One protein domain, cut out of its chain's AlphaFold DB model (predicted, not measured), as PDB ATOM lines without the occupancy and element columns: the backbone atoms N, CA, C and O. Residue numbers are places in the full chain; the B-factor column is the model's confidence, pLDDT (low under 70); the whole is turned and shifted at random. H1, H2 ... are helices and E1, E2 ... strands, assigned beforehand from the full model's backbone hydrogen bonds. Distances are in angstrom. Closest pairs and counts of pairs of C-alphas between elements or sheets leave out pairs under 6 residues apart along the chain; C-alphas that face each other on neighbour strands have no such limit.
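What this domain is: This is residues 172 to 312 of the 377 residues of an uncharacterized protein of Nocardia seriolae (UniProt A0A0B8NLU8). The short helix H5 sits in the middle, with the long helix H1 packed on one side of it and a small two-stranded sheet, E1 and E4, on the other. A second pair of strands, E2 and E3, lies near that sheet, H2, H3 and H4 lie around one side of the body, and the helix pair H6 and H7 lies at one end of the longest axis. The printed part has 141 residues, with seven named helices and four named strands in the order H1 H2 H3 H4 H5 E1 E2 H6 H7 E3 E4; both sheets are antiparallel and the class is mixed, helices and strands. It is compact, with a radius of gyration of the C-alphas of 14.3 A and spans of 44 by 33 by 29 A.

Where its parts are: Find C-alpha 172 at (23.459, -56.247, 28.271); from there H1 runs 21.0 A to residue 186. Next come H2, residues 194 to 197, H3, residues 202 to 212 and 15.1 A long, and H4, residues 216 to 221. H5, residues 237 to 245, begins at C-alpha 237 (5.530, -52.549, 28.723) and is 12.6 A long. Then read E1, 260 to 263, E2, 267 to 269, H6, 276 to 280, H7, 285 to 292 and 10.2 A long, and E3, 298 to 300. E4, 306 to 311, runs 16.4 A to C-alpha 311 at (0.123, -51.920, 16.720).

How they stand to each other: Start at the hub, H1. It touches H5, closest at the C-alphas of Ala 184 and Asn 237, 4.6 A apart; they run opposite ways at 35.2 degrees, only just a steep tilt. With residues 179 to 183 alone H1 only just touches H2, 3 pairs of C-alphas within 8 A, closest Ala 180 and Leu 194 at 7.2 A. H3 and H5 only just touch, with 3 such pairs, and only at their ends, closest Leu 211 and Leu 244 at 6.7 A. H4 is close to H3 but not clearly touching, Asn 209 and Phe 219 at 6.1 A. Between H5 and E4 there are 6 pairs of C-alphas within 8 A, the closest those of Ala 239 and Trp 309, 4.4 A apart. E1 and E4 are antiparallel, with N 261 and O 310 at 2.9 A; in E2 and E3, also antiparallel, look for N 268 and O 299 at 2.8 A. H6 and H7 touch, Thr 279 and Gly 285 at 4.7 A. In H1, H3, H4 and H5 every O i to N i+4 pair is within hydrogen-bond range; H7 has 2 of 4, H6 has 0 of 1 but 2 of 2 O i to N i+3 pairs, and H2 is too short for an O i to N i+4 pair.

The domain as a whole: The two farthest C-alphas, Leu 186 and Leu 283, are 44.9 A apart. The printed part has no cut; the links H4 to H5 and H5 to E1 are long. Watch the B-factor column: the model's pLDDT is under 70 at residue 254 and residues 275 to 295, and averages 85.2 over the printed part.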
ATOM      1  N   ARG A 172      24.428 -56.830  27.333       79.12
ATOM      2  CA  ARG A 172      23.459 -56.247  28.271       79.12
ATOM      3  C   ARG A 172      22.278 -55.587  27.557       79.12
ATOM      4  O   ARG A 172      21.147 -55.771  27.994       79.12
ATOM      5  N   THR A 173      22.519 -54.894  26.447       82.94
ATOM      6  CA  THR A 173      21.468 -54.275  25.626       82.94
ATOM      7  C   THR A 173      20.565 -55.345  25.010       82.94
ATOM      8  O   THR A 173      19.346 -55.235  25.069       82.94
ATOM      9  N   PHE A 174      21.129 -56.452  24.520       84.69
ATOM     10  CA  PHE A 174      20.327 -57.582  24.031       84.69
ATOM     11  C   PHE A 174      19.525 -58.282  25.134       84.69
ATOM     12  O   PHE A 174      18.400 -58.721  24.895       84.69
ATOM     13  N   MET A 175      20.072 -58.390  26.349       89.06
ATOM     14  CA  MET A 175      19.302 -58.890  27.493       89.06
ATOM     15  C   MET A 175      18.168 -57.943  27.874       89.06
ATOM     16  O   MET A 175      17.066 -58.413  28.136       89.06
ATOM     17  N   LEU A 176      18.399 -56.628  27.836       91.69
ATOM     18  CA  LEU A 176      17.343 -55.638  28.028       91.69
ATOM     19  C   LEU A 176      16.197 -55.844  27.028       91.69
ATOM     20  O   LEU A 176      15.046 -55.903  27.448       91.69
ATOM     21  N   LEU A 177      16.495 -56.024  25.737       91.50
ATOM     22  CA  LEU A 177      15.466 -56.292  24.726       91.50
ATOM     23  C   LEU A 177      14.650 -57.552  25.051       91.50
ATOM     24  O   LEU A 177      13.428 -57.548  24.924       91.50
ATOM     25  N   ARG A 178      15.307 -58.619  25.524       92.31
ATOM     26  CA  ARG A 178      14.623 -59.849  25.957       92.31
ATOM     27  C   ARG A 178      13.723 -59.619  27.170       92.31
ATOM     28  O   ARG A 178      12.602 -60.118  27.186       92.31
ATOM     29  N   LEU A 179      14.188 -58.863  28.163       95.88
ATOM     30  CA  LEU A 179      13.396 -58.523  29.349       95.88
ATOM     31  C   LEU A 179      12.204 -57.625  28.998       95.88
ATOM     32  O   LEU A 179      11.108 -57.862  29.497       95.88
ATOM     33  N   ALA A 180      12.392 -56.646  28.109       96.25
ATOM     34  CA  ALA A 180      11.310 -55.811  27.592       96.25
ATOM     35  C   ALA A 180      10.275 -56.655  26.836       96.25
ATOM     36  O   ALA A 180       9.078 -56.498  27.056       96.25
ATOM     37  N   GLY A 181      10.734 -57.611  26.019       95.69
ATOM     38  CA  GLY A 181       9.877 -58.581  25.338       95.69
ATOM     39  C   GLY A 181       9.061 -59.438  26.304       95.69
ATOM     40  O   GLY A 181       7.856 -59.594  26.125       95.69
ATOM     41  N   LEU A 182       9.695 -59.948  27.363       97.25
ATOM     42  CA  LEU A 182       9.014 -60.726  28.397       97.25
ATOM     43  C   LEU A 182       7.973 -59.887  29.150       97.25
ATOM     44  O   LEU A 182       6.851 -60.343  29.342       97.25
ATOM     45  N   ALA A 183       8.320 -58.660  29.547       97.50
ATOM     46  CA  ALA A 183       7.396 -57.761  30.232       97.50
ATOM     47  C   ALA A 183       6.184 -57.420  29.350       97.50
ATOM     48  O   ALA A 183       5.048 -57.508  29.810       97.50
ATOM     49  N   ALA A 184       6.415 -57.109  28.070       96.75
ATOM     50  CA  ALA A 184       5.351 -56.839  27.104       96.75
ATOM     51  C   ALA A 184       4.470 -58.069  26.836       96.75
ATOM     52  O   ALA A 184       3.280 -57.924  26.583       96.75
ATOM     53  N   HIS A 185       5.036 -59.278  26.897       96.62
ATOM     54  CA  HIS A 185       4.273 -60.515  26.745       96.62
ATOM     55  C   HIS A 185       3.361 -60.798  27.945       96.62
ATOM     56  O   HIS A 185       2.243 -61.273  27.761       96.62
ATOM     57  N   LEU A 186       3.841 -60.533  29.164       97.75
ATOM     58  CA  LEU A 186       3.112 -60.838  30.397       97.75
ATOM     59  C   LEU A 186       2.038 -59.796  30.730       97.75
ATOM     60  O   LEU A 186       0.954 -60.170  31.169       97.75
ATOM     61  N   ASP A 187       2.338 -58.511  30.542       98.06
ATOM     62  CA  ASP A 187       1.445 -57.399  30.882       98.06
ATOM     63  C   ASP A 187       1.673 -56.215  29.919       98.06
ATOM     64  O   ASP A 187       2.369 -55.259  30.271       98.06
ATOM     65  N   PRO A 188       1.161 -56.274  28.673       96.75
ATOM     66  CA  PRO A 188       1.467 -55.286  27.632       96.75
ATOM     67  C   PRO A 188       1.020 -53.860  27.983       96.75
ATOM     68  O   PRO A 188       1.709 -52.899  27.624       96.75
ATOM     69  N   ASP A 189      -0.105 -53.730  28.688       97.38
ATOM     70  CA  ASP A 189      -0.747 -52.451  29.002       97.38
ATOM     71  C   ASP A 189      -0.322 -51.884  30.367       97.38
ATOM     72  O   ASP A 189      -0.520 -50.696  30.628       97.38
ATOM     73  N   GLY A 190       0.301 -52.695  31.229       97.69
ATOM     74  CA  GLY A 190       0.846 -52.242  32.505       97.69
ATOM     75  C   GLY A 190       1.990 -51.241  32.351       97.69
ATOM     76  O   GLY A 190       2.825 -51.348  31.447       97.69
ATOM     77  N   GLU A 191       2.056 -50.263  33.262       98.06
ATOM     78  CA  GLU A 191       3.149 -49.287  33.316       98.06
ATOM     79  C   GLU A 191       4.480 -49.987  33.617       98.06
ATOM     80  O   GLU A 191       4.640 -50.694  34.617       98.06
ATOM     81  N   SER A 192       5.456 -49.781  32.736       97.62
ATOM     82  CA  SER A 192       6.733 -50.461  32.806       97.62
ATOM     83  C   SER A 192       7.590 -49.919  33.934       97.62
ATOM     84  O   SER A 192       7.905 -48.734  34.005       97.62
ATOM     85  N   ARG A 193       8.056 -50.832  34.786       95.75
ATOM     86  CA  ARG A 193       9.071 -50.550  35.811       95.75
ATOM     87  C   ARG A 193      10.446 -51.085  35.433       95.75
ATOM     88  O   ARG A 193      11.366 -50.995  36.241       95.75
ATOM     89  N   LEU A 194      10.603 -51.656  34.236       95.31
ATOM     90  CA  LEU A 194      11.833 -52.335  33.826       95.31
ATOM     91  C   LEU A 194      13.043 -51.402  33.925       95.31
ATOM     92  O   LEU A 194      14.033 -51.748  34.564       95.31
ATOM     93  N   LEU A 195      12.928 -50.189  33.378       94.94
ATOM     94  CA  LEU A 195      14.002 -49.195  33.403       94.94
ATOM     95  C   LEU A 195      14.377 -48.743  34.820       94.94
ATOM     96  O   LEU A 195      15.528 -48.395  35.040       94.94
ATOM     97  N   ALA A 196      13.462 -48.780  35.790       93.69
ATOM     98  CA  ALA A 196      13.770 -48.421  37.177       93.69
ATOM     99  C   ALA A 196      14.637 -49.478  37.892       93.69
ATOM    100  O   ALA A 196      15.310 -49.164  38.867       93.69
ATOM    101  N   HIS A 197      14.636 -50.724  37.404       93.31
ATOM    102  CA  HIS A 197      15.402 -51.830  37.990       93.31
ATOM    103  C   HIS A 197      16.746 -52.070  37.291       93.31
ATOM    104  O   HIS A 197      17.558 -52.861  37.772       93.31
ATOM    105  N   LEU A 198      16.995 -51.423  36.148       91.88
ATOM    106  CA  LEU A 198      18.276 -51.546  35.457       91.88
ATOM    107  C   LEU A 198      19.362 -50.765  36.200       91.88
ATOM    108  O   LEU A 198      19.108 -49.626  36.603       91.88
ATOM    109  N   PRO A 199      20.592 -51.305  36.290       90.38
ATOM    110  CA  PRO A 199      21.703 -50.591  36.899       90.38
ATOM    111  C   PRO A 199      21.968 -49.263  36.177       90.38
ATOM    112  O   PRO A 199      21.805 -49.154  34.957       90.38
ATOM    113  N   HIS A 200      22.387 -48.268  36.954       90.62
ATOM    114  CA  HIS A 200      22.949 -47.019  36.456       90.62
ATOM    115  C   HIS A 200      24.458 -47.191  36.338       90.62
ATOM    116  O   HIS A 200      25.195 -47.107  37.320       90.62
ATOM    117  N   ASP A 201      24.908 -47.508  35.132       87.94
ATOM    118  CA  ASP A 201      26.322 -47.584  34.805       87.94
ATOM    119  C   ASP A 201      26.561 -47.003  33.417       87.94
ATOM    120  O   ASP A 201      25.676 -47.026  32.561       87.94
ATOM    121  N   LEU A 202      27.779 -46.507  33.191       84.62
ATOM    122  CA  LEU A 202      28.142 -45.820  31.954       84.62
ATOM    123  C   LEU A 202      27.789 -46.636  30.705       84.62
ATOM    124  O   LEU A 202      27.363 -46.055  29.713       84.62
ATOM    125  N   LYS A 203      27.929 -47.968  30.733       81.62
ATOM    126  CA  LYS A 203      27.652 -48.797  29.553       81.62
ATOM    127  C   LYS A 203      26.153 -48.862  29.281       81.62
ATOM    128  O   LYS A 203      25.745 -48.657  28.144       81.62
ATOM    129  N   MET A 204      25.344 -49.134  30.306       87.44
ATOM    130  CA  MET A 204      23.887 -49.213  30.161       87.44
ATOM    131  C   MET A 204      23.273 -47.853  29.821       87.44
ATOM    132  O   MET A 204      22.431 -47.761  28.932       87.44
ATOM    133  N   ASP A 205      23.719 -46.785  30.475       89.38
ATOM    134  CA  ASP A 205      23.174 -45.453  30.225       89.38
ATOM    135  C   ASP A 205      23.606 -44.927  28.849       89.38
ATOM    136  O   ASP A 205      22.772 -44.391  28.123       89.38
ATOM    137  N   THR A 206      24.841 -45.193  28.403       86.62
ATOM    138  CA  THR A 206      25.259 -44.892  27.018       86.62
ATOM    139  C   THR A 206      24.448 -45.693  25.995       86.62
ATOM    140  O   THR A 206      24.058 -45.148  24.959       86.62
ATOM    141  N   ALA A 207      24.164 -46.968  26.288       87.38
ATOM    142  CA  ALA A 207      23.334 -47.828  25.449       87.38
ATOM    143  C   ALA A 207      21.933 -47.242  25.236       87.38
ATOM    144  O   ALA A 207      21.487 -47.032  24.107       87.38
ATOM    145  N   LEU A 208      21.259 -46.943  26.346       92.06
ATOM    146  CA  LEU A 208      19.923 -46.365  26.367       92.06
ATOM    147  C   LEU A 208      19.893 -44.980  25.713       92.06
ATOM    148  O   LEU A 208      19.004 -44.706  24.910       92.06
ATOM    149  N   ASN A 209      20.879 -44.132  26.013       91.69
ATOM    150  CA  ASN A 209      20.977 -42.788  25.460       91.69
ATOM    151  C   ASN A 209      21.120 -42.821  23.937       91.69
ATOM    152  O   ASN A 209      20.370 -42.149  23.240       91.69
ATOM    153  N   TYR A 210      21.997 -43.662  23.386       87.62
ATOM    154  CA  TYR A 210      22.084 -43.793  21.932       87.62
ATOM    155  C   TYR A 210      20.766 -44.263  21.322       87.62
ATOM    156  O   TYR A 210      20.337 -43.675  20.337       87.62
ATOM    157  N   LEU A 211      20.117 -45.296  21.880       89.38
ATOM    158  CA  LEU A 211      18.873 -45.846  21.329       89.38
ATOM    159  C   LEU A 211      17.732 -44.819  21.350       89.38
ATOM    160  O   LEU A 211      16.881 -44.814  20.456       89.38
ATOM    161  N   PHE A 212      17.729 -43.936  22.350       92.88
ATOM    162  CA  PHE A 212      16.610 -43.055  22.647       92.88
ATOM    163  C   PHE A 212      16.791 -41.595  22.215       92.88
ATOM    164  O   PHE A 212      15.801 -40.977  21.828       92.88
ATOM    165  N   ALA A 213      18.007 -41.044  22.245       91.88
ATOM    166  CA  ALA A 213      18.248 -39.611  22.096       91.88
ATOM    167  C   ALA A 213      17.570 -39.021  20.844       91.88
ATOM    168  O   ALA A 213      17.753 -39.547  19.739       91.88
ATOM    169  N   PRO A 214      16.794 -37.930  20.981       91.81
ATOM    170  CA  PRO A 214      16.142 -37.302  19.840       91.81
ATOM    171  C   PRO A 214      17.089 -36.452  18.991       91.81
ATOM    172  O   PRO A 214      16.874 -36.313  17.790       91.81
ATOM    173  N   SER A 215      18.142 -35.891  19.579       88.88
ATOM    174  CA  SER A 215      19.056 -34.956  18.922       88.88
ATOM    175  C   SER A 215      20.504 -35.201  19.343       88.88
ATOM    176  O   SER A 215      20.780 -35.873  20.338       88.88
ATOM    177  N   TRP A 216      21.447 -34.627  18.591       84.75
ATOM    178  CA  TRP A 216      22.864 -34.640  18.959       84.75
ATOM    179  C   TRP A 216      23.130 -33.942  20.297       84.75
ATOM    180  O   TRP A 216      23.984 -34.403  21.049       84.75
ATOM    181  N   SER A 217      22.381 -32.880  20.626       86.75
ATOM    182  CA  SER A 217      22.480 -32.203  21.926       86.75
ATOM    183  C   SER A 217      22.050 -33.122  23.069       86.75
ATOM    184  O   SER A 217      22.781 -33.258  24.050       86.75
ATOM    185  N   ALA A 218      20.925 -33.821  22.903       90.50
ATOM    186  CA  ALA A 218      20.404 -34.752  23.891       90.50
ATOM    187  C   ALA A 218      21.370 -35.922  24.092       90.50
ATOM    188  O   ALA A 218      21.683 -36.279  25.224       90.50
ATOM    189  N   PHE A 219      21.914 -36.462  22.997       88.69
ATOM    190  CA  PHE A 219      22.912 -37.522  23.061       88.69
ATOM    191  C   PHE A 219      24.187 -37.058  23.784       88.69
ATOM    192  O   PHE A 219      24.611 -37.700  24.742       88.69
ATOM    193  N   ALA A 220      24.771 -35.926  23.378       86.56
ATOM    194  CA  ALA A 220      26.031 -35.425  23.933       86.56
ATOM    195  C   ALA A 220      25.930 -35.036  25.415       86.56
ATOM    196  O   ALA A 220      26.889 -35.199  26.165       86.56
ATOM    197  N   THR A 221      24.770 -34.535  25.843       88.44
ATOM    198  CA  THR A 221      24.522 -34.122  27.233       88.44
ATOM    199  C   THR A 221      23.854 -35.207  28.076       88.44
ATOM    200  O   THR A 221      23.573 -34.966  29.248       88.44
ATOM    201  N   ASN A 222      23.578 -36.382  27.498       87.94
ATOM    202  CA  ASN A 222      22.776 -37.440  28.116       87.94
ATOM    203  C   ASN A 222      21.448 -36.906  28.700       87.94
ATOM    204  O   ASN A 222      21.117 -37.145  29.859       87.94
ATOM    205  N   GLY A 223      20.725 -36.108  27.910       87.69
ATOM    206  CA  GLY A 223      19.462 -35.472  28.299       87.69
ATOM    207  C   GLY A 223      19.593 -34.219  29.178       87.69
ATOM    208  O   GLY A 223      18.574 -33.638  29.563       87.69
ATOM    209  N   GLY A 224      20.819 -33.785  29.491       90.50
ATOM    210  CA  GLY A 224      21.109 -32.587  30.290       90.50
ATOM    211  C   GLY A 224      20.727 -31.257  29.625       90.50
ATOM    212  O   GLY A 224      20.671 -30.234  30.299       90.50
ATOM    213  N   ASP A 225      20.407 -31.265  28.331       88.12
ATOM    214  CA  ASP A 225      19.842 -30.129  27.588       88.12
ATOM    215  C   ASP A 225      18.345 -29.874  27.874       88.12
ATOM    216  O   ASP A 225      17.729 -29.007  27.257       88.12
ATOM    217  N   GLY A 226      17.752 -30.625  28.806       89.81
ATOM    218  CA  GLY A 226      16.338 -30.529  29.167       89.81
ATOM    219  C   GLY A 226      15.444 -31.530  28.435       89.81
ATOM    220  O   GLY A 226      14.272 -31.655  28.784       89.81
ATOM    221  N   THR A 227      15.972 -32.312  27.490       90.94
ATOM    222  CA  THR A 227      15.208 -33.393  26.837       90.94
ATOM    223  C   THR A 227      15.029 -34.620  27.733       90.94
ATOM    224  O   THR A 227      14.025 -35.324  27.616       90.94
ATOM    225  N   GLY A 228      15.932 -34.828  28.694       92.69
ATOM    226  CA  GLY A 228      15.910 -35.985  29.587       92.69
ATOM    227  C   GLY A 228      16.346 -37.280  28.902       92.69
ATOM    228  O   GLY A 228      16.656 -37.335  27.713       92.69
ATOM    229  N   THR A 229      16.388 -38.341  29.689       94.56
ATOM    230  CA  THR A 229      16.746 -39.698  29.281       94.56
ATOM    231  C   THR A 229      15.490 -40.541  29.085       94.56
ATOM    232  O   THR A 229      14.409 -40.181  29.544       94.56
ATOM    233  N   ILE A 230      15.620 -41.726  28.480       95.50
ATOM    234  CA  ILE A 230      14.496 -42.673  28.360       95.50
ATOM    235  C   ILE A 230      13.862 -43.026  29.712       95.50
ATOM    236  O   ILE A 230      12.686 -43.366  29.774       95.50
ATOM    237  N   ARG A 231      14.627 -42.934  30.806       95.56
ATOM    238  CA  ARG A 231      14.167 -43.272  32.157       95.56
ATOM    239  C   ARG A 231      13.247 -42.205  32.758       95.56
ATOM    240  O   ARG A 231      12.553 -42.507  33.720       95.56
ATOM    241  N   ASP A 232      13.229 -40.999  32.193       96.19
ATOM    242  CA  ASP A 232      12.385 -39.889  32.652       96.19
ATOM    243  C   ASP A 232      10.959 -39.942  32.080       96.19
ATOM    244  O   ASP A 232      10.108 -39.142  32.468       96.19
ATOM    245  N   TYR A 233      10.697 -40.858  31.145       96.81
ATOM    246  CA  TYR A 233       9.408 -41.021  30.483       96.81
ATOM    247  C   TYR A 233       8.691 -42.273  30.979       96.81
ATOM    248  O   TYR A 233       9.308 -43.274  31.353       96.81
ATOM    249  N   ARG A 234       7.360 -42.224  30.945       97.81
ATOM    250  CA  ARG A 234       6.494 -43.315  31.390       97.81
ATOM    251  C   ARG A 234       5.966 -44.069  30.179       97.81
ATOM    252  O   ARG A 234       5.383 -43.471  29.278       97.81
ATOM    253  N   PHE A 235       6.135 -45.383  30.175       98.12
ATOM    254  CA  PHE A 235       5.716 -46.258  29.080       98.12
ATOM    255  C   PHE A 235       4.904 -47.422  29.627       98.12
ATOM    256  O   PHE A 235       5.213 -47.920  30.708       98.12
ATOM    257  N   THR A 236       3.936 -47.930  28.866       98.38
ATOM    258  CA  THR A 236       3.481 -49.312  29.067       98.38
ATOM    259  C   THR A 236       4.581 -50.298  28.662       98.38
ATOM    260  O   THR A 236       5.516 -49.931  27.943       98.38
ATOM    261  N   ASN A 237       4.515 -51.556  29.100       98.25
ATOM    262  CA  ASN A 237       5.530 -52.549  28.723       98.25
ATOM    263  C   ASN A 237       5.609 -52.749  27.200       98.25
ATOM    264  O   ASN A 237       6.712 -52.841  26.656       98.25
ATOM    265  N   ALA A 238       4.469 -52.738  26.499       97.00
ATOM    266  CA  ALA A 238       4.440 -52.781  25.037       97.00
ATOM    267  C   ALA A 238       5.090 -51.536  24.409       97.00
ATOM    268  O   ALA A 238       5.864 -51.660  23.460       97.00
ATOM    269  N   ALA A 239       4.831 -50.346  24.961       97.31
ATOM    270  CA  ALA A 239       5.421 -49.106  24.464       97.31
ATOM    271  C   ALA A 239       6.936 -49.065  24.672       97.31
ATOM    272  O   ALA A 239       7.657 -48.671  23.761       97.31
ATOM    273  N   LEU A 240       7.435 -49.527  25.823       97.44
ATOM    274  CA  LEU A 240       8.872 -49.600  26.079       97.44
ATOM    275  C   LEU A 240       9.567 -50.538  25.087       97.44
ATOM    276  O   LEU A 240      10.615 -50.186  24.547       97.44
ATOM    277  N   LEU A 241       8.987 -51.714  24.823       96.06
ATOM    278  CA  LEU A 241       9.519 -52.623  23.810       96.06
ATOM    279  C   LEU A 241       9.539 -51.950  22.434       96.06
ATOM    280  O   LEU A 241      10.592 -51.918  21.799       96.06
ATOM    281  N   GLY A 242       8.409 -51.377  22.012       94.38
ATOM    282  CA  GLY A 242       8.285 -50.668  20.740       94.38
ATOM    283  C   GLY A 242       9.308 -49.543  20.593       94.38
ATOM    284  O   GLY A 242       9.993 -49.468  19.584       94.38
ATOM    285  N   VAL A 243       9.540 -48.737  21.630       94.06
ATOM    286  CA  VAL A 243      10.561 -47.675  21.597       94.06
ATOM    287  C   VAL A 243      11.972 -48.222  21.348       94.06
ATOM    288  O   VAL A 243      12.775 -47.575  20.673       94.06
ATOM    289  N   LEU A 244      12.285 -49.410  21.870       92.69
ATOM    290  CA  LEU A 244      13.608 -50.023  21.748       92.69
ATOM    291  C   LEU A 244      13.835 -50.732  20.405       92.69
ATOM    292  O   LEU A 244      14.988 -50.822  19.971       92.69
ATOM    293  N   ILE A 245      12.771 -51.218  19.752       90.94
ATOM    294  CA  ILE A 245      12.878 -52.045  18.537       90.94
ATOM    295  C   ILE A 245      12.171 -51.478  17.308       90.94
ATOM    296  O   ILE A 245      12.401 -51.971  16.221       90.94
ATOM    297  N   ASP A 246      11.302 -50.483  17.401       90.25
ATOM    298  CA  ASP A 246      10.506 -50.082  16.241       90.25
ATOM    299  C   ASP A 246      11.256 -49.129  15.303       90.25
ATOM    300  O   ASP A 246      12.035 -48.273  15.736       90.25
ATOM    301  N   ASN A 247      10.997 -49.254  14.003       83.94
ATOM    302  CA  ASN A 247      11.627 -48.472  12.946       83.94
ATOM    303  C   ASN A 247      11.333 -46.967  12.998       83.94
ATOM    304  O   ASN A 247      12.135 -46.185  12.485       83.94
ATOM    305  N   ASN A 248      10.254 -46.547  13.657       86.00
ATOM    306  CA  ASN A 248       9.940 -45.145  13.905       86.00
ATOM    307  C   ASN A 248      10.426 -44.646  15.266       86.00
ATOM    308  O   ASN A 248      10.177 -43.492  15.595       86.00
ATOM    309  N   SER A 249      11.103 -45.469  16.065       88.25
ATOM    310  CA  SER A 249      11.510 -45.084  17.416       88.25
ATOM    311  C   SER A 249      13.002 -45.283  17.651       88.25
ATOM    312  O   SER A 249      13.683 -44.342  18.057       88.25
ATOM    313  N   THR A 250      13.559 -46.461  17.371       88.06
ATOM    314  CA  THR A 250      14.934 -46.796  17.766       88.06
ATOM    315  C   THR A 250      15.999 -46.194  16.843       88.06
ATOM    316  O   THR A 250      15.853 -46.121  15.619       88.06
ATOM    317  N   ASN A 251      17.122 -45.773  17.428       83.19
ATOM    318  CA  ASN A 251      18.245 -45.154  16.711       83.19
ATOM    319  C   ASN A 251      19.257 -46.152  16.130       83.19
ATOM    320  O   ASN A 251      20.339 -45.752  15.703       83.19
ATOM    321  N   PHE A 252      18.929 -47.445  16.117       78.50
ATOM    322  CA  PHE A 252      19.806 -48.477  15.581       78.50
ATOM    323  C   PHE A 252      19.109 -49.320  14.517       78.50
ATOM    324  O   PHE A 252      18.179 -50.058  14.832       78.50
ATOM    325  N   THR A 253      19.601 -49.245  13.275       70.62
ATOM    326  CA  THR A 253      18.967 -49.863  12.096       70.62
ATOM    327  C   THR A 253      18.652 -51.349  12.282       70.62
ATOM    328  O   THR A 253      17.579 -51.799  11.907       70.62
ATOM    329  N   LEU A 254      19.539 -52.119  12.927       69.56
ATOM    330  CA  LEU A 254      19.353 -53.568  13.056       69.56
ATOM    331  C   LEU A 254      18.165 -53.916  13.955       69.56
ATOM    332  O   LEU A 254      17.598 -54.999  13.846       69.56
ATOM    333  N   PHE A 255      17.808 -53.021  14.875       75.25
ATOM    334  CA  PHE A 255      16.667 -53.246  15.744       75.25
ATOM    335  C   PHE A 255      15.364 -52.857  15.071       75.25
ATOM    336  O   PHE A 255      14.376 -53.481  15.411       75.25
ATOM    337  N   GLN A 256      15.372 -51.941  14.096       79.81
ATOM    338  CA  GLN A 256      14.196 -51.332  13.469       79.81
ATOM    339  C   GLN A 256      13.234 -52.346  12.821       79.81
ATOM    340  O   GLN A 256      13.314 -52.647  11.633       79.81
ATOM    341  N   GLN A 257      12.265 -52.819  13.598       81.06
ATOM    342  CA  GLN A 257      11.115 -53.598  13.151       81.06
ATOM    343  C   GLN A 257       9.941 -52.657  12.857       81.06
ATOM    344  O   GLN A 257       9.724 -51.703  13.587       81.06
ATOM    345  N   GLY A 258       9.157 -52.893  11.807       83.56
ATOM    346  CA  GLY A 258       7.933 -52.116  11.558       83.56
ATOM    347  C   GLY A 258       6.740 -52.701  12.309       83.56
ATOM    348  O   GLY A 258       5.920 -53.376  11.692       83.56
ATOM    349  N   VAL A 259       6.665 -52.502  13.628       87.38
ATOM    350  CA  VAL A 259       5.696 -53.185  14.510       87.38
ATOM    351  C   VAL A 259       4.603 -52.271  15.056       87.38
ATOM    352  O   VAL A 259       3.616 -52.760  15.610       87.38
ATOM    353  N   GLY A 260       4.713 -50.957  14.887       90.06
ATOM    354  CA  GLY A 260       3.650 -50.047  15.294       90.06
ATOM    355  C   GLY A 260       4.093 -48.599  15.374       90.06
ATOM    356  O   GLY A 260       4.897 -48.148  14.570       90.06
ATOM    357  N   ALA A 261       3.519 -47.854  16.314       91.81
ATOM    358  CA  ALA A 261       3.913 -46.488  16.622       91.81
ATOM    359  C   ALA A 261       3.595 -46.121  18.071       91.81
ATOM    360  O   ALA A 261       2.625 -46.608  18.660       91.81
ATOM    361  N   LEU A 262       4.378 -45.188  18.607       93.44
ATOM    362  CA  LEU A 262       4.140 -44.602  19.918       93.44
ATOM    363  C   LEU A 262       2.808 -43.824  19.945       93.44
ATOM    364  O   LEU A 262       2.449 -43.137  18.987       93.44
ATOM    365  N   SER A 263       2.069 -43.931  21.049       93.31
ATOM    366  CA  SER A 263       0.797 -43.241  21.290       93.31
ATOM    367  C   SER A 263       0.672 -42.813  22.761       93.31
ATOM    368  O   SER A 263       1.611 -42.966  23.535       93.31
ATOM    369  N   GLY A 264      -0.464 -42.233  23.154       92.56
ATOM    370  CA  GLY A 264      -0.736 -41.817  24.540       92.56
ATOM    371  C   GLY A 264      -0.162 -40.455  24.956       92.56
ATOM    372  O   GLY A 264      -0.550 -39.936  25.997       92.56
ATOM    373  N   GLY A 265       0.689 -39.829  24.135       94.31
ATOM    374  CA  GLY A 265       1.254 -38.507  24.413       94.31
ATOM    375  C   GLY A 265       1.847 -37.824  23.175       94.31
ATOM    376  O   GLY A 265       1.897 -38.428  22.100       94.31
ATOM    377  N   PRO A 266       2.291 -36.559  23.303       95.75
ATOM    378  CA  PRO A 266       2.934 -35.823  22.219       95.75
ATOM    379  C   PRO A 266       4.305 -36.415  21.872       95.75
ATOM    380  O   PRO A 266       5.001 -36.952  22.733       95.75
ATOM    381  N   VAL A 267       4.700 -36.306  20.606       94.75
ATOM    382  CA  VAL A 267       5.996 -36.784  20.111       94.75
ATOM    383  C   VAL A 267       6.678 -35.711  19.267       94.75
ATOM    384  O   VAL A 267       6.011 -34.865  18.674       94.75
ATOM    385  N   GLN A 268       8.004 -35.763  19.202       92.69
ATOM    386  CA  GLN A 268       8.834 -34.944  18.323       92.69
ATOM    387  C   GLN A 268       9.668 -35.818  17.401       92.69
ATOM    388  O   GLN A 268       9.948 -36.972  17.708       92.69
ATOM    389  N   GLU A 269      10.117 -35.248  16.294       91.38
ATOM    390  CA  GLU A 269      10.997 -35.931  15.357       91.38
ATOM    391  C   GLU A 269      12.416 -36.092  15.916       91.38
ATOM    392  O   GLU A 269      12.931 -35.225  16.628       91.38
ATOM    393  N   LYS A 270      13.075 -37.195  15.555       89.50
ATOM    394  CA  LYS A 270      14.485 -37.435  15.860       89.50
ATOM    395  C   LYS A 270      15.383 -37.001  14.707       89.50
ATOM    396  O   LYS A 270      15.181 -37.373  13.552       89.50
ATOM    397  N   THR A 271      16.449 -36.291  15.055       83.25
ATOM    398  CA  THR A 271      17.538 -35.887  14.156       83.25
ATOM    399  C   THR A 271      18.828 -36.669  14.403       83.25
ATOM    400  O   THR A 271      19.692 -36.707  13.532       83.25
ATOM    401  N   PHE A 272      18.960 -37.345  15.549       82.38
ATOM    402  CA  PHE A 272      20.094 -38.218  15.864       82.38
ATOM    403  C   PHE A 272      19.846 -39.677  15.427       82.38
ATOM    404  O   PHE A 272      18.714 -40.147  15.538       82.38
ATOM    405  N   PRO A 273      20.853 -40.436  14.947       71.69
ATOM    406  CA  PRO A 273      22.200 -39.977  14.605       71.69
ATOM    407  C   PRO A 273      22.219 -39.180  13.296       71.69
ATOM    408  O   PRO A 273      23.057 -38.304  13.134       71.69
ATOM    409  N   ASN A 274      21.251 -39.415  12.404       70.94
ATOM    410  CA  ASN A 274      21.019 -38.607  11.209       70.94
ATOM    411  C   ASN A 274      19.507 -38.417  10.984       70.94
ATOM    412  O   ASN A 274      18.749 -39.368  11.203       70.94
ATOM    413  N   PRO A 275      19.029 -37.251  10.519       66.81
ATOM    414  CA  PRO A 275      17.634 -37.088  10.117       66.81
ATOM    415  C   PRO A 275      17.288 -38.039   8.962       66.81
ATOM    416  O   PRO A 275      18.103 -38.266   8.065       66.81
ATOM    417  N   GLY A 276      16.061 -38.574   8.960       59.75
ATOM    418  CA  GLY A 276      15.620 -39.559   7.960       59.75
ATOM    419  C   GLY A 276      15.765 -39.070   6.512       59.75
ATOM    420  O   GLY A 276      16.096 -39.853   5.624       59.75
ATOM    421  N   SER A 277      15.635 -37.761   6.278       59.94
ATOM    422  CA  SER A 277      15.796 -37.123   4.963       59.94
ATOM    423  C   SER A 277      17.202 -37.263   4.365       59.94
ATOM    424  O   SER A 277      17.331 -37.398   3.149       59.94
ATOM    425  N   LEU A 278      18.259 -37.308   5.188       55.22
ATOM    426  CA  LEU A 278      19.638 -37.470   4.700       55.22
ATOM    427  C   LEU A 278      19.919 -38.878   4.161       55.22
ATOM    428  O   LEU A 278      20.850 -39.063   3.379       55.22
ATOM    429  N   THR A 279      19.097 -39.870   4.512       53.25
ATOM    430  CA  THR A 279      19.255 -41.248   4.017       53.25
ATOM    431  C   THR A 279      18.766 -41.444   2.577       53.25
ATOM    432  O   THR A 279      19.008 -42.496   1.983       53.25
ATOM    433  N   GLN A 280      18.123 -40.431   1.981       54.38
ATOM    434  CA  GLN A 280      17.641 -40.459   0.595       54.38
ATOM    435  C   GLN A 280      18.669 -39.950  -0.432       54.38
ATOM    436  O   GLN A 280      18.404 -39.989  -1.633       54.38
ATOM    437  N   LEU A 281      19.855 -39.505   0.006       53.12
ATOM    438  CA  LEU A 281      20.901 -39.008  -0.891       53.12
ATOM    439  C   LEU A 281      21.645 -40.166  -1.595       53.12
ATOM    440  O   LEU A 281      22.134 -41.069  -0.917       53.12
ATOM    441  N   PRO A 282      21.797 -40.151  -2.935       43.41
ATOM    442  CA  PRO A 282      22.283 -41.301  -3.711       43.41
ATOM    443  C   PRO A 282      23.751 -41.703  -3.466       43.41
ATOM    444  O   PRO A 282      24.089 -42.859  -3.690       43.41
ATOM    445  N   LEU A 283      24.609 -40.800  -2.974       44.44
ATOM    446  CA  LEU A 283      26.043 -41.073  -2.747       44.44
ATOM    447  C   LEU A 283      26.394 -41.442  -1.295       44.44
ATOM    448  O   LEU A 283      27.342 -42.184  -1.065       44.44
ATOM    449  N   PHE A 284      25.614 -40.973  -0.316       44.97
ATOM    450  CA  PHE A 284      25.817 -41.272   1.112       44.97
ATOM    451  C   PHE A 284      24.749 -42.218   1.685       44.97
ATOM    452  O   PHE A 284      24.847 -42.667   2.828       44.97
ATOM    453  N   GLY A 285      23.726 -42.543   0.890       43.12
ATOM    454  CA  GLY A 285      22.543 -43.277   1.317       43.12
ATOM    455  C   GLY A 285      22.858 -44.657   1.876       43.12
ATOM    456  O   GLY A 285      22.316 -45.006   2.911       43.12
ATOM    457  N   SER A 286      23.751 -45.440   1.271       46.69
ATOM    458  CA  SER A 286      23.992 -46.822   1.724       46.69
ATOM    459  C   SER A 286      24.623 -46.901   3.124       46.69
ATOM    460  O   SER A 286      24.174 -47.696   3.945       46.69
ATOM    461  N   PHE A 287      25.586 -46.029   3.442       46.59
ATOM    462  CA  PHE A 287      26.225 -45.976   4.766       46.59
ATOM    463  C   PHE A 287      25.342 -45.276   5.818       46.59
ATOM    464  O   PHE A 287      25.218 -45.739   6.951       46.59
ATOM    465  N   LEU A 288      24.653 -44.189   5.451       49.75
ATOM    466  CA  LEU A 288      23.760 -43.472   6.373       49.75
ATOM    467  C   LEU A 288      22.484 -44.268   6.703       49.75
ATOM    468  O   LEU A 288      22.009 -44.221   7.838       49.75
ATOM    469  N   LYS A 289      21.966 -45.071   5.760       54.09
ATOM    470  CA  LYS A 289      20.863 -46.023   6.004       54.09
ATOM    471  C   LYS A 289      21.236 -47.089   7.031       54.09
ATOM    472  O   LYS A 289      20.385 -47.497   7.819       54.09
ATOM    473  N   PHE A 290      22.500 -47.506   7.055       51.75
ATOM    474  CA  PHE A 290      22.981 -48.482   8.028       51.75
ATOM    475  C   PHE A 290      23.018 -47.926   9.462       51.75
ATOM    476  O   PHE A 290      22.909 -48.676  10.423       51.75
ATOM    477  N   THR A 291      23.128 -46.610   9.652       52.16
ATOM    478  CA  THR A 291      23.223 -46.027  11.003       52.16
ATOM    479  C   THR A 291      21.885 -45.525  11.543       52.16
ATOM    480  O   THR A 291      21.613 -45.710  12.726       52.16
ATOM    481  N   ALA A 292      21.035 -44.935  10.698       56.41
ATOM    482  CA  ALA A 292      19.797 -44.272  11.128       56.41
ATOM    483  C   ALA A 292      18.500 -44.923  10.608       56.41
ATOM    484  O   ALA A 292      17.420 -44.594  11.103       56.41
ATOM    485  N   GLY A 293      18.587 -45.834   9.634       58.91
ATOM    486  CA  GLY A 293      17.420 -46.335   8.906       58.91
ATOM    487  C   GLY A 293      16.828 -45.315   7.931       58.91
ATOM    488  O   GLY A 293      17.241 -44.161   7.885       58.91
ATOM    489  N   THR A 294      15.860 -45.738   7.118       59.56
ATOM    490  CA  THR A 294      15.234 -44.892   6.079       59.56
ATOM    491  C   THR A 294      14.010 -44.115   6.556       59.56
ATOM    492  O   THR A 294      13.492 -43.277   5.817       59.56
ATOM    493  N   GLN A 295      13.518 -44.411   7.760       68.69
ATOM    494  CA  GLN A 295      12.255 -43.890   8.267       68.69
ATOM    495  C   GLN A 295      12.459 -42.668   9.159       68.69
ATOM    496  O   GLN A 295      13.478 -42.508   9.839       68.69
ATOM    497  N   GLN A 296      11.454 -41.797   9.155       80.44
ATOM    498  CA  GLN A 296      11.369 -40.720  10.124       80.44
ATOM    499  C   GLN A 296      11.094 -41.322  11.500       80.44
ATOM    500  O   GLN A 296      10.164 -42.108  11.675       80.44
ATOM    501  N   ARG A 297      11.935 -40.960  12.465       88.44
ATOM    502  CA  ARG A 297      11.862 -41.471  13.830       88.44
ATOM    503  C   ARG A 297      11.311 -40.402  14.752       88.44
ATOM    504  O   ARG A 297      11.498 -39.215  14.490       88.44
ATOM    505  N   VAL A 298      10.668 -40.819  15.831       91.62
ATOM    506  CA  VAL A 298      10.050 -39.945  16.818       91.62
ATOM    507  C   VAL A 298      10.473 -40.313  18.237       91.62
ATOM    508  O   VAL A 298      10.865 -41.445  18.522       91.62
ATOM    509  N   ALA A 299      10.430 -39.332  19.129       93.19
ATOM    510  CA  ALA A 299      10.663 -39.469  20.560       93.19
ATOM    511  C   ALA A 299       9.501 -38.832  21.335       93.19
ATOM    512  O   ALA A 299       8.929 -37.851  20.852       93.19
ATOM    513  N   PRO A 300       9.158 -39.332  22.530       95.56
ATOM    514  CA  PRO A 300       8.222 -38.647  23.418       95.56
ATOM    515  C   PRO A 300       8.764 -37.279  23.867       95.56
ATOM    516  O   PRO A 300       9.976 -37.066  23.897       95.56
ATOM    517  N   THR A 301       7.865 -36.361  24.228       95.50
ATOM    518  CA  THR A 301       8.206 -35.012  24.726       95.50
ATOM    519  C   THR A 301       7.604 -34.663  26.084       95.50
ATOM    520  O   THR A 301       8.136 -33.794  26.770       95.50
ATOM    521  N   ASP A 302       6.531 -35.332  26.508       95.56
ATOM    522  CA  ASP A 302       5.872 -35.081  27.791       95.56
ATOM    523  C   ASP A 302       6.216 -36.182  28.794       95.56
ATOM    524  O   ASP A 302       5.803 -37.326  28.658       95.56
ATOM    525  N   ARG A 303       6.949 -35.835  29.850       94.81
ATOM    526  CA  ARG A 303       7.378 -36.789  30.886       94.81
ATOM    527  C   ARG A 303       6.243 -37.243  31.810       94.81
ATOM    528  O   ARG A 303       6.395 -38.217  32.542       94.81
ATOM    529  N   THR A 304       5.115 -36.534  31.812       95.69
ATOM    530  CA  THR A 304       3.967 -36.838  32.677       95.69
ATOM    531  C   THR A 304       2.986 -37.811  32.024       95.69
ATOM    532  O   THR A 304       2.329 -38.587  32.732       95.69
ATOM    533  N   ALA A 305       2.935 -37.819  30.690       96.81
ATOM    534  CA  ALA A 305       2.102 -38.715  29.903       96.81
ATOM    535  C   ALA A 305       2.555 -40.177  30.042       96.81
ATOM    536  O   ALA A 305       3.749 -40.479  30.039       96.81
ATOM    537  N   LEU A 306       1.587 -41.094  30.131       97.56
ATOM    538  CA  LEU A 306       1.839 -42.529  29.994       97.56
ATOM    539  C   LEU A 306       1.745 -42.900  28.513       97.56
ATOM    540  O   LEU A 306       0.650 -42.968  27.952       97.56
ATOM    541  N   TYR A 307       2.891 -43.147  27.889       97.69
ATOM    542  CA  TYR A 307       2.942 -43.557  26.493       97.69
ATOM    543  C   TYR A 307       2.518 -45.014  26.325       97.69
ATOM    544  O   TYR A 307       2.950 -45.901  27.064       97.69
ATOM    545  N   THR A 308       1.703 -45.256  25.305       97.00
ATOM    546  CA  THR A 308       1.183 -46.571  24.917       97.00
ATOM    547  C   THR A 308       1.703 -46.961  23.533       97.00
ATOM    548  O   THR A 308       2.289 -46.143  22.818       97.00
ATOM    549  N   TRP A 309       1.516 -48.225  23.147       95.31
ATOM    550  CA  TRP A 309       1.887 -48.709  21.819       95.31
ATOM    551  C   TRP A 309       0.649 -48.930  20.964       95.31
ATOM    552  O   TRP A 309      -0.289 -49.604  21.387       95.31
ATOM    553  N   ARG A 310       0.651 -48.393  19.745       92.00
ATOM    554  CA  ARG A 310      -0.353 -48.716  18.733       92.00
ATOM    555  C   ARG A 310       0.248 -49.704  17.746       92.00
ATOM    556  O   ARG A 310       1.209 -49.365  17.061       92.00
ATOM    557  N   ASN A 311      -0.341 -50.889  17.644       89.62
ATOM    558  CA  ASN A 311       0.123 -51.920  16.720       89.62
ATOM    559  C   ASN A 311      -0.038 -51.492  15.254       89.62
ATOM    560  O   ASN A 311      -0.913 -50.695  14.909       89.62
ATOM    561  N   PHE A 312       0.803 -52.053  14.385       85.75
ATOM    562  CA  PHE A 312       0.787 -51.782  12.943       85.75
ATOM    563  C   PHE A 312      -0.545 -52.139  12.256       85.75
ATOM    564  O   PHE A 312      -0.866 -51.574  11.211       85.75
TER     565      PHE A 312